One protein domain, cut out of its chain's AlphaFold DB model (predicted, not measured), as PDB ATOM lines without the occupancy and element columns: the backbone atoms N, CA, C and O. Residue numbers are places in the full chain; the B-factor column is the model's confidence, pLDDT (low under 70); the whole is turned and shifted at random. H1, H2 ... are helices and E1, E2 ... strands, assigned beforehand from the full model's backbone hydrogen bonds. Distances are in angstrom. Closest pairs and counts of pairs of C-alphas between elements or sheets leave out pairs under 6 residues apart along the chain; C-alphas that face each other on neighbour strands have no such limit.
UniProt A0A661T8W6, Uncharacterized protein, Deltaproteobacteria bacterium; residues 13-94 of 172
ATOM      1  N   THR A  13      12.916 -20.367  42.019       89.44
ATOM      2  CA  THR A  13      11.706 -21.189  42.036       89.44
ATOM      3  C   THR A  13      11.557 -21.927  40.708       89.44
ATOM      4  O   THR A  13      12.290 -21.676  39.749       89.44
ATOM      5  N   ARG A  14      10.547 -22.796  40.601       90.56
ATOM      6  CA  ARG A  14      10.191 -23.432  39.319       90.56
ATOM      7  C   ARG A  14       9.794 -22.425  38.231       90.56
ATOM      8  O   ARG A  14       9.864 -22.768  37.060       90.56
ATOM      9  N   GLN A  15       9.381 -21.214  38.612       92.81
ATOM     10  CA  GLN A  15       9.000 -20.137  37.692       92.81
ATOM     11  C   GLN A  15      10.166 -19.184  37.373       92.81
ATOM     12  O   GLN A  15       9.986 -18.233  36.621       92.81
ATOM     13  N   GLY A  16      11.360 -19.426  37.927       90.50
ATOM     14  CA  GLY A  16      12.521 -18.545  37.795       90.50
ATOM     15  C   GLY A  16      12.889 -17.843  39.103       90.50
ATOM     16  O   GLY A  16      12.477 -18.252  40.192       90.50
ATOM     17  N   CYS A  17      13.723 -16.806  39.003       91.38
ATOM     18  CA  CYS A  17      14.218 -16.064  40.160       91.38
ATOM     19  C   CYS A  17      13.123 -15.149  40.740       91.38
ATOM     20  O   CYS A  17      12.658 -14.234  40.070       91.38
ATOM     21  N   ALA A  18      12.753 -15.357  42.003       93.12
ATOM     22  CA  ALA A  18      11.735 -14.584  42.714       93.12
ATOM     23  C   ALA A  18      12.125 -13.112  42.952       93.12
ATOM     24  O   ALA A  18      11.258 -12.293  43.224       93.12
ATOM     25  N   VAL A  19      13.413 -12.778  42.829       91.94
ATOM     26  CA  VAL A  19      13.944 -11.404  42.929       91.94
ATOM     27  C   VAL A  19      14.441 -10.892  41.574       91.94
ATOM     28  O   VAL A  19      15.279  -9.998  41.492       91.94
ATOM     29  N   TYR A  20      13.971 -11.487  40.471       88.81
ATOM     30  CA  TYR A  20      14.361 -11.055  39.127       88.81
ATOM     31  C   TYR A  20      13.957  -9.603  38.845       88.81
ATOM     32  O   TYR A  20      14.660  -8.881  38.135       88.81
ATOM     33  N   GLU A  21      12.857  -9.154  39.446       89.62
ATOM     34  CA  GLU A  21      12.414  -7.763  39.395       89.62
ATOM     35  C   GLU A  21      13.258  -6.810  40.240       89.62
ATOM     36  O   GLU A  21      12.963  -5.627  40.244       89.62
ATOM     37  N   ASP A  22      14.343  -7.266  40.869       88.75
ATOM     38  CA  ASP A  22      15.349  -6.424  41.528       88.75
ATOM     39  C   ASP A  22      16.708  -6.492  40.808       88.75
ATOM     40  O   ASP A  22      17.760  -6.156  41.356       88.75
ATOM     41  N   ARG A  23      16.712  -6.936  39.542       90.38
ATOM     42  CA  ARG A  23      17.934  -7.055  38.737       90.38
ATOM     43  C   ARG A  23      18.613  -5.689  38.501       90.38
ATOM     44  O   ARG A  23      17.922  -4.678  38.323       90.38
ATOM     45  N   PRO A  24      19.963  -5.642  38.435       89.06
ATOM     46  CA  PRO A  24      20.708  -4.404  38.217       89.06
ATOM     47  C   PRO A  24      20.316  -3.684  36.926       89.06
ATOM     48  O   PRO A  24      19.980  -4.320  35.927       89.06
ATOM     49  N   GLY A  25      20.476  -2.356  36.905       89.25
ATOM     50  CA  GLY A  25      20.161  -1.531  35.734       89.25
ATOM     51  C   GLY A  25      20.856  -1.988  34.447       89.25
ATOM     52  O   GLY A  25      20.241  -1.948  33.392       89.25
ATOM     53  N   ALA A  26      22.089  -2.501  34.525       87.75
ATOM     54  CA  ALA A  26      22.786  -3.082  33.372       87.75
ATOM     55  C   ALA A  26      22.061  -4.311  32.792       87.75
ATOM     56  O   ALA A  26      21.936  -4.432  31.576       87.75
ATOM     57  N   CYS A  27      21.545  -5.191  33.654       89.06
ATOM     58  CA  CYS A  27      20.796  -6.378  33.243       89.06
ATOM     59  C   CYS A  27      19.409  -6.025  32.694       89.06
ATOM     60  O   CYS A  27      18.954  -6.681  31.769       89.06
ATOM     61  N   ARG A  28      18.753  -4.988  33.236       92.38
ATOM     62  CA  ARG A  28      17.488  -4.443  32.703       92.38
ATOM     63  C   ARG A  28      17.658  -3.836  31.321       92.38
ATOM     64  O   ARG A  28      16.828  -3.986  30.443       92.38
ATOM     65  N   LEU A  29      18.743  -3.094  31.149       92.50
ATOM     66  CA  LEU A  29      18.980  -2.334  29.938       92.50
ATOM     67  C   LEU A  29      19.349  -3.237  28.757       92.50
ATOM     68  O   LEU A  29      18.927  -2.938  27.646       92.50
ATOM     69  N   TYR A  30      20.068  -4.342  28.979       92.56
ATOM     70  CA  TYR A  30      20.487  -5.259  27.914       92.56
ATOM     71  C   TYR A  30      19.323  -5.672  26.986       92.56
ATOM     72  O   TYR A  30      18.296  -6.116  27.490       92.56
ATOM     73  N   PRO A  31      19.470  -5.588  25.647       92.94
ATOM     74  CA  PRO A  31      20.703  -5.318  24.897       92.94
ATOM     75  C   PRO A  31      20.968  -3.827  24.620       92.94
ATOM     76  O   PRO A  31      21.913  -3.479  23.909       92.94
ATOM     77  N   LEU A  32      20.146  -2.927  25.153       94.69
ATOM     78  CA  LEU A  32      20.334  -1.487  25.041       94.69
ATOM     79  C   LEU A  32      21.397  -1.011  26.038       94.69
ATOM     80  O   LEU A  32      21.181  -0.985  27.236       94.69
ATOM     81  N   GLY A  33      22.551  -0.566  25.568       92.31
ATOM     82  CA  GLY A  33      23.523   0.149  26.386       92.31
ATOM     83  C   GLY A  33      23.119   1.607  26.605       92.31
ATOM     84  O   GLY A  33      22.654   2.277  25.682       92.31
ATOM     85  N   ARG A  34      23.358   2.122  27.815       90.38
ATOM     86  CA  ARG A  34      23.228   3.544  28.165       90.38
ATOM     87  C   ARG A  34      24.591   4.095  28.571       90.38
ATOM     88  O   ARG A  34      25.239   3.564  29.467       90.38
ATOM     89  N   ARG A  35      25.006   5.199  27.954       86.44
ATOM     90  CA  ARG A  35      26.159   6.002  28.377       86.44
ATOM     91  C   ARG A  35      25.674   7.378  28.806       86.44
ATOM     92  O   ARG A  35      25.153   8.117  27.977       86.44
ATOM     93  N   ALA A  36      25.904   7.725  30.067       82.88
ATOM     94  CA  ALA A  36      25.694   9.068  30.594       82.88
ATOM     95  C   ALA A  36      27.056   9.712  30.885       82.88
ATOM     96  O   ALA A  36      27.893   9.117  31.563       82.88
ATOM     97  N   SER A  37      27.302  10.910  30.358       73.00
ATOM     98  CA  SER A  37      28.512  11.684  30.661       73.00
ATOM     99  C   SER A  37      28.179  12.941  31.451       73.00
ATOM    100  O   SER A  37      27.133  13.553  31.219       73.00
ATOM    101  N   ALA A  38      29.101  13.338  32.337       63.00
ATOM    102  CA  ALA A  38      29.014  14.593  33.075       63.00
ATOM    103  C   ALA A  38      28.783  15.784  32.129       63.00
ATOM    104  O   ALA A  38      29.203  15.786  30.970       63.00
ATOM    105  N   ARG A  39      28.048  16.770  32.641       66.31
ATOM    106  CA  ARG A  39      27.593  17.951  31.905       66.31
ATOM    107  C   ARG A  39      28.773  18.789  31.406       66.31
ATOM    108  O   ARG A  39      29.776  18.930  32.100       66.31
ATOM    109  N   THR A  40      28.593  19.443  30.263       59.78
ATOM    110  CA  THR A  40      29.296  20.701  29.973       59.78
ATOM    111  C   THR A  40      28.713  21.820  30.854       59.78
ATOM    112  O   THR A  40      27.509  21.789  31.130       59.78
ATOM    113  N   PRO A  41      29.512  22.801  31.325       54.81
ATOM    114  CA  PRO A  41      28.983  23.929  32.093       54.81
ATOM    115  C   PRO A  41      27.819  24.608  31.348       54.81
ATOM    116  O   PRO A  41      27.966  24.955  30.181       54.81
ATOM    117  N   GLY A  42      26.665  24.761  32.010       55.91
ATOM    118  CA  GLY A  42      25.460  25.391  31.446       55.91
ATOM    119  C   GLY A  42      24.329  24.444  31.018       55.91
ATOM    120  O   GLY A  42      23.226  24.914  30.766       55.91
ATOM    121  N   GLU A  43      24.539  23.123  30.981       61.41
ATOM    122  CA  GLU A  43      23.465  22.174  30.643       61.41
ATOM    123  C   GLU A  43      22.711  21.654  31.879       61.41
ATOM    124  O   GLU A  43      23.306  21.269  32.889       61.41
ATOM    125  N   GLU A  44      21.377  21.594  31.789       58.12
ATOM    126  CA  GLU A  44      20.492  21.105  32.857       58.12
ATOM    127  C   GLU A  44      20.297  19.581  32.879       58.12
ATOM    128  O   GLU A  44      19.741  19.046  33.839       58.12
ATOM    129  N   ARG A  45      20.753  18.836  31.870       63.81
ATOM    130  CA  ARG A  45      20.605  17.371  31.811       63.81
ATOM    131  C   ARG A  45      21.925  16.709  31.438       63.81
ATOM    132  O   ARG A  45      22.776  17.333  30.818       63.81
ATOM    133  N   LEU A  46      22.125  15.469  31.887       72.31
ATOM    134  CA  LEU A  46      23.272  14.673  31.446       72.31
ATOM    135  C   LEU A  46      23.141  14.402  29.947       72.31
ATOM    136  O   LEU A  46      22.034  14.209  29.444       72.31
ATOM    137  N   LYS A  47      24.274  14.351  29.241       77.62
ATOM    138  CA  LYS A  47      24.275  13.851  27.866       77.62
ATOM    139  C   LYS A  47      24.175  12.341  27.919       77.62
ATOM    140  O   LYS A  47      25.108  11.665  28.356       77.62
ATOM    141  N   GLU A  48      23.040  11.835  27.465       84.62
ATOM    142  CA  GLU A  48      22.787  10.412  27.335       84.62
ATOM    143  C   GLU A  48      22.956   9.980  25.884       84.62
ATOM    144  O   GLU A  48      22.512  10.648  24.949       84.62
ATOM    145  N   LYS A  49      23.595   8.832  25.696       88.88
ATOM    146  CA  LYS A  49      23.631   8.126  24.422       88.88
ATOM    147  C   LYS A  49      23.230   6.684  24.650       88.88
ATOM    148  O   LYS A  49      23.678   6.058  25.610       88.88
ATOM    149  N   PHE A  50      22.434   6.169  23.727       92.44
ATOM    150  CA  PHE A  50      22.045   4.771  23.699       92.44
ATOM    151  C   PHE A  50      22.723   4.068  22.532       92.44
ATOM    152  O   PHE A  50      22.945   4.664  21.478       92.44
ATOM    153  N   PHE A  51      23.075   2.808  22.733       94.00
ATOM    154  CA  PHE A  51      23.668   1.952  21.710       94.00
ATOM    155  C   PHE A  51      23.145   0.532  21.882       94.00
ATOM    156  O   PHE A  51      22.716   0.164  22.967       94.00
ATOM    157  N   LEU A  52      23.157  -0.269  20.823       94.56
ATOM    158  CA  LEU A  52      22.761  -1.672  20.910       94.56
ATOM    159  C   LEU A  52      24.002  -2.545  21.017       94.56
ATOM    160  O   LEU A  52      24.921  -2.425  20.208       94.56
ATOM    161  N   VAL A  53      24.004  -3.441  21.996       93.25
ATOM    162  CA  VAL A  53      24.968  -4.531  22.100       93.25
ATOM    163  C   VAL A  53      24.398  -5.708  21.318       93.25
ATOM    164  O   VAL A  53      23.336  -6.228  21.651       93.25
ATOM    165  N   ARG A  54      25.067  -6.094  20.229       93.19
ATOM    166  CA  ARG A  54      24.660  -7.228  19.393       93.19
ATOM    167  C   ARG A  54      25.649  -8.358  19.576       93.19
ATOM    168  O   ARG A  54      26.815  -8.222  19.218       93.19
ATOM    169  N   GLU A  55      25.159  -9.471  20.094       93.31
ATOM    170  CA  GLU A  55      25.953 -10.672  20.306       93.31
ATOM    171  C   GLU A  55      25.331 -11.843  19.541       93.31
ATOM    172  O   GLU A  55      24.103 -11.931  19.484       93.31
ATOM    173  N   PRO A  56      26.137 -12.760  18.967       93.19
ATOM    174  CA  PRO A  56      25.619 -13.843  18.125       93.19
ATOM    175  C   PRO A  56      24.598 -14.755  18.814       93.19
ATOM    176  O   PRO A  56      23.770 -15.365  18.148       93.19
ATOM    177  N   HIS A  57      24.653 -14.854  20.143       91.69
ATOM    178  CA  HIS A  57      23.754 -15.685  20.941       91.69
ATOM    179  C   HIS A  57      22.447 -14.972  21.332       91.69
ATOM    180  O   HIS A  57      21.545 -15.603  21.882       91.69
ATOM    181  N   CYS A  58      22.333 -13.661  21.088       91.12
ATOM    182  CA  CYS A  58      21.162 -12.878  21.464       91.12
ATOM    183  C   CYS A  58      20.041 -13.070  20.434       91.12
ATOM    184  O   CYS A  58      19.938 -12.344  19.444       91.12
ATOM    185  N   MET A  59      19.181 -14.059  20.688       91.75
ATOM    186  CA  MET A  59      18.045 -14.383  19.816       91.75
ATOM    187  C   MET A  59      16.935 -13.323  19.843       91.75
ATOM    188  O   MET A  59      16.143 -13.258  18.911       91.75
ATOM    189  N   GLY A  60      16.906 -12.438  20.848       89.88
ATOM    190  CA  GLY A  60      15.870 -11.405  20.987       89.88
ATOM    191  C   GLY A  60      15.803 -10.405  19.824       89.88
ATOM    192  O   GLY A  60      14.782  -9.759  19.625       89.88
ATOM    193  N   PHE A  61      16.860 -10.294  19.013       91.25
ATOM    194  CA  PHE A  61      16.846  -9.482  17.790       91.25
ATOM    195  C   PHE A  61      16.072 -10.116  16.621       91.25
ATOM    196  O   PHE A  61      15.920  -9.455  15.595       91.25
ATOM    197  N   GLN A  62      15.636 -11.373  16.748       93.38
ATOM    198  CA  GLN A  62      14.820 -12.081  15.753       93.38
ATOM    199  C   GLN A  62      13.313 -11.943  16.021       93.38
ATOM    200  O   GLN A  62      12.509 -12.369  15.199       93.38
ATOM    201  N   GLU A  63      12.932 -11.350  17.154       93.56
ATOM    202  CA  GLU A  63      11.538 -11.114  17.522       93.56
ATOM    203  C   GLU A  63      10.881 -10.073  16.606       93.56
ATOM    204  O   GLU A  63      11.501  -9.091  16.194       93.56
ATOM    205  N   GLU A  64       9.586 -10.241  16.337       95.38
ATOM    206  CA  GLU A  64       8.821  -9.320  15.482       95.38
ATOM    207  C   GLU A  64       8.584  -7.955  16.147       95.38
ATOM    208  O   GLU A  64       8.362  -6.938  15.481       95.38
ATOM    209  N   LYS A  65       8.618  -7.915  17.485       94.06
ATOM    210  CA  LYS A  65       8.318  -6.708  18.249       94.06
ATOM    211  C   LYS A  65       9.442  -5.688  18.115       94.06
ATOM    212  O   LYS A  65      10.552  -5.873  18.608       94.06
ATOM    213  N   THR A  66       9.104  -4.541  17.543       93.19
ATOM    214  CA  THR A  66       9.996  -3.385  17.486       93.19
ATOM    215  C   THR A  66       9.789  -2.474  18.691       93.19
ATOM    216  O   THR A  66       8.676  -2.293  19.188       93.19
ATOM    217  N   TRP A  67      10.888  -1.897  19.170       94.56
ATOM    218  CA  TRP A  67      10.897  -1.020  20.333       94.56
ATOM    219  C   TRP A  67      11.581   0.294  19.996       94.56
ATOM    220  O   TRP A  67      12.676   0.327  19.434       94.56
ATOM    221  N   THR A  68      10.969   1.394  20.414       95.88
ATOM    222  CA  THR A  68      11.699   2.646  20.617       95.88
ATOM    223  C   THR A  68      12.461   2.596  21.942       95.88
ATOM    224  O   THR A  68      12.074   1.880  22.867       95.88
ATOM    225  N   VAL A  69      13.508   3.418  22.078       94.56
ATOM    226  CA  VAL A  69      14.265   3.546  23.338       94.56
ATOM    227  C   VAL A  69      13.344   3.877  24.515       94.56
ATOM    228  O   VAL A  69      13.442   3.253  25.564       94.56
ATOM    229  N   SER A  70      12.408   4.814  24.339       95.06
ATOM    230  CA  SER A  70      11.469   5.198  25.400       95.06
ATOM    231  C   SER A  70      10.584   4.027  25.841       95.06
ATOM    232  O   SER A  70      10.424   3.784  27.035       95.06
ATOM    233  N   GLN A  71      10.043   3.254  24.892       96.50
ATOM    234  CA  GLN A  71       9.226   2.084  25.225       96.50
ATOM    235  C   GLN A  71      10.041   1.015  25.959       96.50
ATOM    236  O   GLN A  71       9.544   0.465  26.936       96.50
ATOM    237  N   TRP A  72      11.284   0.765  25.533       95.12
ATOM    238  CA  TRP A  72      12.182  -0.176  26.208       95.12
ATOM    239  C   TRP A  72      12.462   0.249  27.653       95.12
ATOM    240  O   TRP A  72      12.293  -0.533  28.581       95.12
ATOM    241  N   LEU A  73      12.817   1.520  27.865       94.62
ATOM    242  CA  LEU A  73      13.097   2.045  29.203       94.62
ATOM    243  C   LEU A  73      11.890   1.927  30.136       94.62
ATOM    244  O   LEU A  73      12.055   1.523  31.285       94.62
ATOM    245  N   ASN A  74      10.691   2.262  29.653       95.38
ATOM    246  CA  ASN A  74       9.468   2.150  30.447       95.38
ATOM    247  C   ASN A  74       9.110   0.689  30.744       95.38
ATOM    248  O   ASN A  74       8.728   0.389  31.870       95.38
ATOM    249  N   HIS A  75       9.272  -0.208  29.768       93.69
ATOM    250  CA  HIS A  75       9.057  -1.644  29.958       93.69
ATOM    251  C   HIS A  75       9.969  -2.218  31.047       93.69
ATOM    252  O   HIS A  75       9.515  -2.964  31.906       93.69
ATOM    253  N   GLU A  76      11.236  -1.811  31.054       93.25
ATOM    254  CA  GLU A  76      12.239  -2.306  31.998       93.25
ATOM    255  C   GLU A  76      12.227  -1.585  33.359       93.25
ATOM    256  O   GLU A  76      13.040  -1.893  34.235       93.25
ATOM    257  N   GLY A  77      11.320  -0.619  33.557       93.31
ATOM    258  CA  GLY A  77      11.204   0.154  34.798       93.31
ATOM    259  C   GLY A  77      12.357   1.137  35.030       93.31
ATOM    260  O   GLY A  77      12.596   1.572  36.151       93.31
ATOM    261  N   MET A  78      13.094   1.509  33.983       93.25
ATOM    262  CA  MET A  78      14.307   2.323  34.084       93.25
ATOM    263  C   MET A  78      14.139   3.805  34.469       93.25
ATOM    264  O   MET A  78      15.131   4.348  34.961       93.25
ATOM    265  N   PRO A  79      12.999   4.506  34.269       91.56
ATOM    266  CA  PRO A  79      12.920   5.945  34.539       91.56
ATOM    267  C   PRO A  79      13.352   6.349  35.954       91.56
ATOM    268  O   PRO A  79      14.157   7.269  36.110       91.56
ATOM    269  N   ASP A  80      12.886   5.633  36.979       88.69
ATOM    270  CA  ASP A  80      13.228   5.941  38.369       88.69
ATOM    271  C   ASP A  80      14.692   5.644  38.688       88.69
ATOM    272  O   ASP A  80      15.385   6.495  39.256       88.69
ATOM    273  N   TYR A  81      15.197   4.489  38.248       89.81
ATOM    274  CA  TYR A  81      16.603   4.125  38.427       89.81
ATOM    275  C   TYR A  81      17.541   5.089  37.702       89.81
ATOM    276  O   TYR A  81      18.560   5.484  38.260       89.81
ATOM    277  N   ASN A  82      17.216   5.496  36.473       90.12
ATOM    278  CA  ASN A  82      18.020   6.459  35.724       90.12
ATOM    279  C   ASN A  82      18.037   7.815  36.423       90.12
ATOM    280  O   ASN A  82      19.112   8.380  36.591       90.12
ATOM    281  N   ARG A  83      16.893   8.295  36.926       88.12
ATOM    282  CA  ARG A  83      16.830   9.541  37.703       88.12
ATOM    283  C   ARG A  83      17.753   9.505  38.926       88.12
ATOM    284  O   ARG A  83      18.465  10.472  39.170       88.12
ATOM    285  N   MET A  84      17.768   8.400  39.675       89.50
ATOM    286  CA  MET A  84      18.656   8.238  40.836       89.50
ATOM    287  C   MET A  84      20.130   8.128  40.416       89.50
ATOM    288  O   MET A  84      20.998   8.796  40.980       89.50
ATOM    289  N   ASN A  85      20.410   7.328  39.384       89.25
ATOM    290  CA  ASN A  85      21.756   7.145  38.846       89.25
ATOM    291  C   ASN A  85      22.329   8.431  38.256       89.25
ATOM    292  O   ASN A  85      23.543   8.599  38.246       89.25
ATOM    293  N   ASP A  86      21.496   9.341  37.769       88.06
ATOM    294  CA  ASP A  86      21.927  10.600  37.176       88.06
ATOM    295  C   ASP A  86      22.541  11.543  38.196       88.06
ATOM    296  O   ASP A  86      23.603  12.123  37.952       88.06
ATOM    297  N   ASP A  87      21.917  11.670  39.361       86.69
ATOM    298  CA  ASP A  87      22.476  12.462  40.450       86.69
ATOM    299  C   ASP A  87      23.766  11.832  40.983       86.69
ATOM    300  O   ASP A  87      24.744  12.542  41.225       86.69
ATOM    301  N   TRP A  88      23.813  10.500  41.054       90.62
ATOM    302  CA  TRP A  88      25.016   9.761  41.427       90.62
ATOM    303  C   TRP A  88      26.159   9.904  40.408       90.62
ATOM    304  O   TRP A  88      27.308  10.160  40.767       90.62
ATOM    305  N   THR A  89      25.844   9.829  39.114       88.19
ATOM    306  CA  THR A  89      26.804   9.935  38.002       88.19
ATOM    307  C   THR A  89      27.551  11.266  38.033       88.19
ATOM    308  O   THR A  89      28.724  11.322  37.667       88.19
ATOM    309  N   ARG A  90      26.913  12.341  38.510       84.25
ATOM    310  CA  ARG A  90      27.570  13.650  38.669       84.25
ATOM    311  C   ARG A  90      28.702  13.629  39.685       84.25
ATOM    312  O   ARG A  90      29.640  14.399  39.533       84.25
ATOM    313  N   ILE A  91      28.608  12.778  40.702       90.31
ATOM    314  CA  ILE A  91      29.640  12.632  41.727       90.31
ATOM    315  C   ILE A  91      30.789  11.798  41.162       90.31
ATOM    316  O   ILE A  91      31.935  12.234  41.203       90.31
ATOM    317  N   ILE A  92      30.478  10.638  40.572       90.12
ATOM    318  CA  ILE A  92      31.488   9.699  40.051       90.12
ATOM    319  C   ILE A  92      32.262  10.262  38.858       90.12
ATOM    320  O   ILE A  92      33.464  10.045  38.742       90.12
ATOM    321  N   HIS A  93      31.587  10.990  37.970       86.44
ATOM    322  CA  HIS A  93      32.205  11.614  36.801       86.44
ATOM    323  C   HIS A  93      32.531  13.097  37.022       86.44
ATOM    324  O   HIS A  93      32.706  13.829  36.044       86.44
ATOM    325  N   SER A  94      32.578  13.567  38.274       85.88
ATOM    326  CA  SER A  94      32.980  14.945  38.558       85.88
ATOM    327  C   SER A  94      34.405  15.185  38.040       85.88
ATOM    328  O   SER A  94      35.306  14.417  38.378       85.88
TER     329      SER A  94
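What this domain is: This is residues 13 to 94 of the 172 residues of an uncharacterized protein of Deltaproteobacteria bacterium (UniProt A0A661T8W6). A two-stranded hairpin, E1 and E2, has the longest helix, H4, packed mainly beside E1, while the short helices H1 and H3 lie near the first residues of H4. Residues 13 to 19 stick out at one end, the hairpin's loop around Gly 42 reaches the other, and H2 lies far out beyond E2. The printed part has 82 residues, with four named helices and two named strands in the order H1, E1, E2, H2, H3, H4; the sheet is antiparallel and the class is mixed, helices and strands. The whole is loose, with a radius of gyration of the C-alphas of 15.1 A, and elongated, spanning 49 by 28 by 21 A.

How they stand to each other: E1, residues 32 to 37, and E2, residues 47 to 52, form an antiparallel hairpin at 157 degrees; N 33 and O 51 are 2.7 A apart and N 49 and O 35 2.9 A, within hydrogen-bond range. H4, residues 78 to 92, comes closest to E1 at the C-alphas of Thr 89 and Ala 36, 7.5 A apart. H1, residues 25 to 29, touches H4 at residues 78 to 81 alone, the closest C-alphas being those of Gly 25 and Met 78, 7.2 A. H3, residues 69 to 75, is close to H4 but not clearly touching, at a steep tilt of 66 degrees, opposite ways; the closest C-alphas, of Leu 73 and Pro 79, are 6.6 A apart. H2, residues 59 to 62, is apart from H3. Every O i to N i+4 pair is within hydrogen-bond range in H1 and H3, and 9 of 11 in H4; H2 is too short for one.

Where its parts are: E1 begins at C-alpha 32, (20.334, -1.487, 25.041), and is 16.5 A long; E2 is 17.1 A. H4, 19.6 A long, ends at C-alpha 92, (31.488, 9.699, 40.051).

The domain as a whole: The C-alphas farthest apart, of Arg 14 and Gly 42, are 51.8 A apart. The printed part has no cut and no long link. Mean pLDDT of the printed part is 87.6; residues 38 to 45 are under 70.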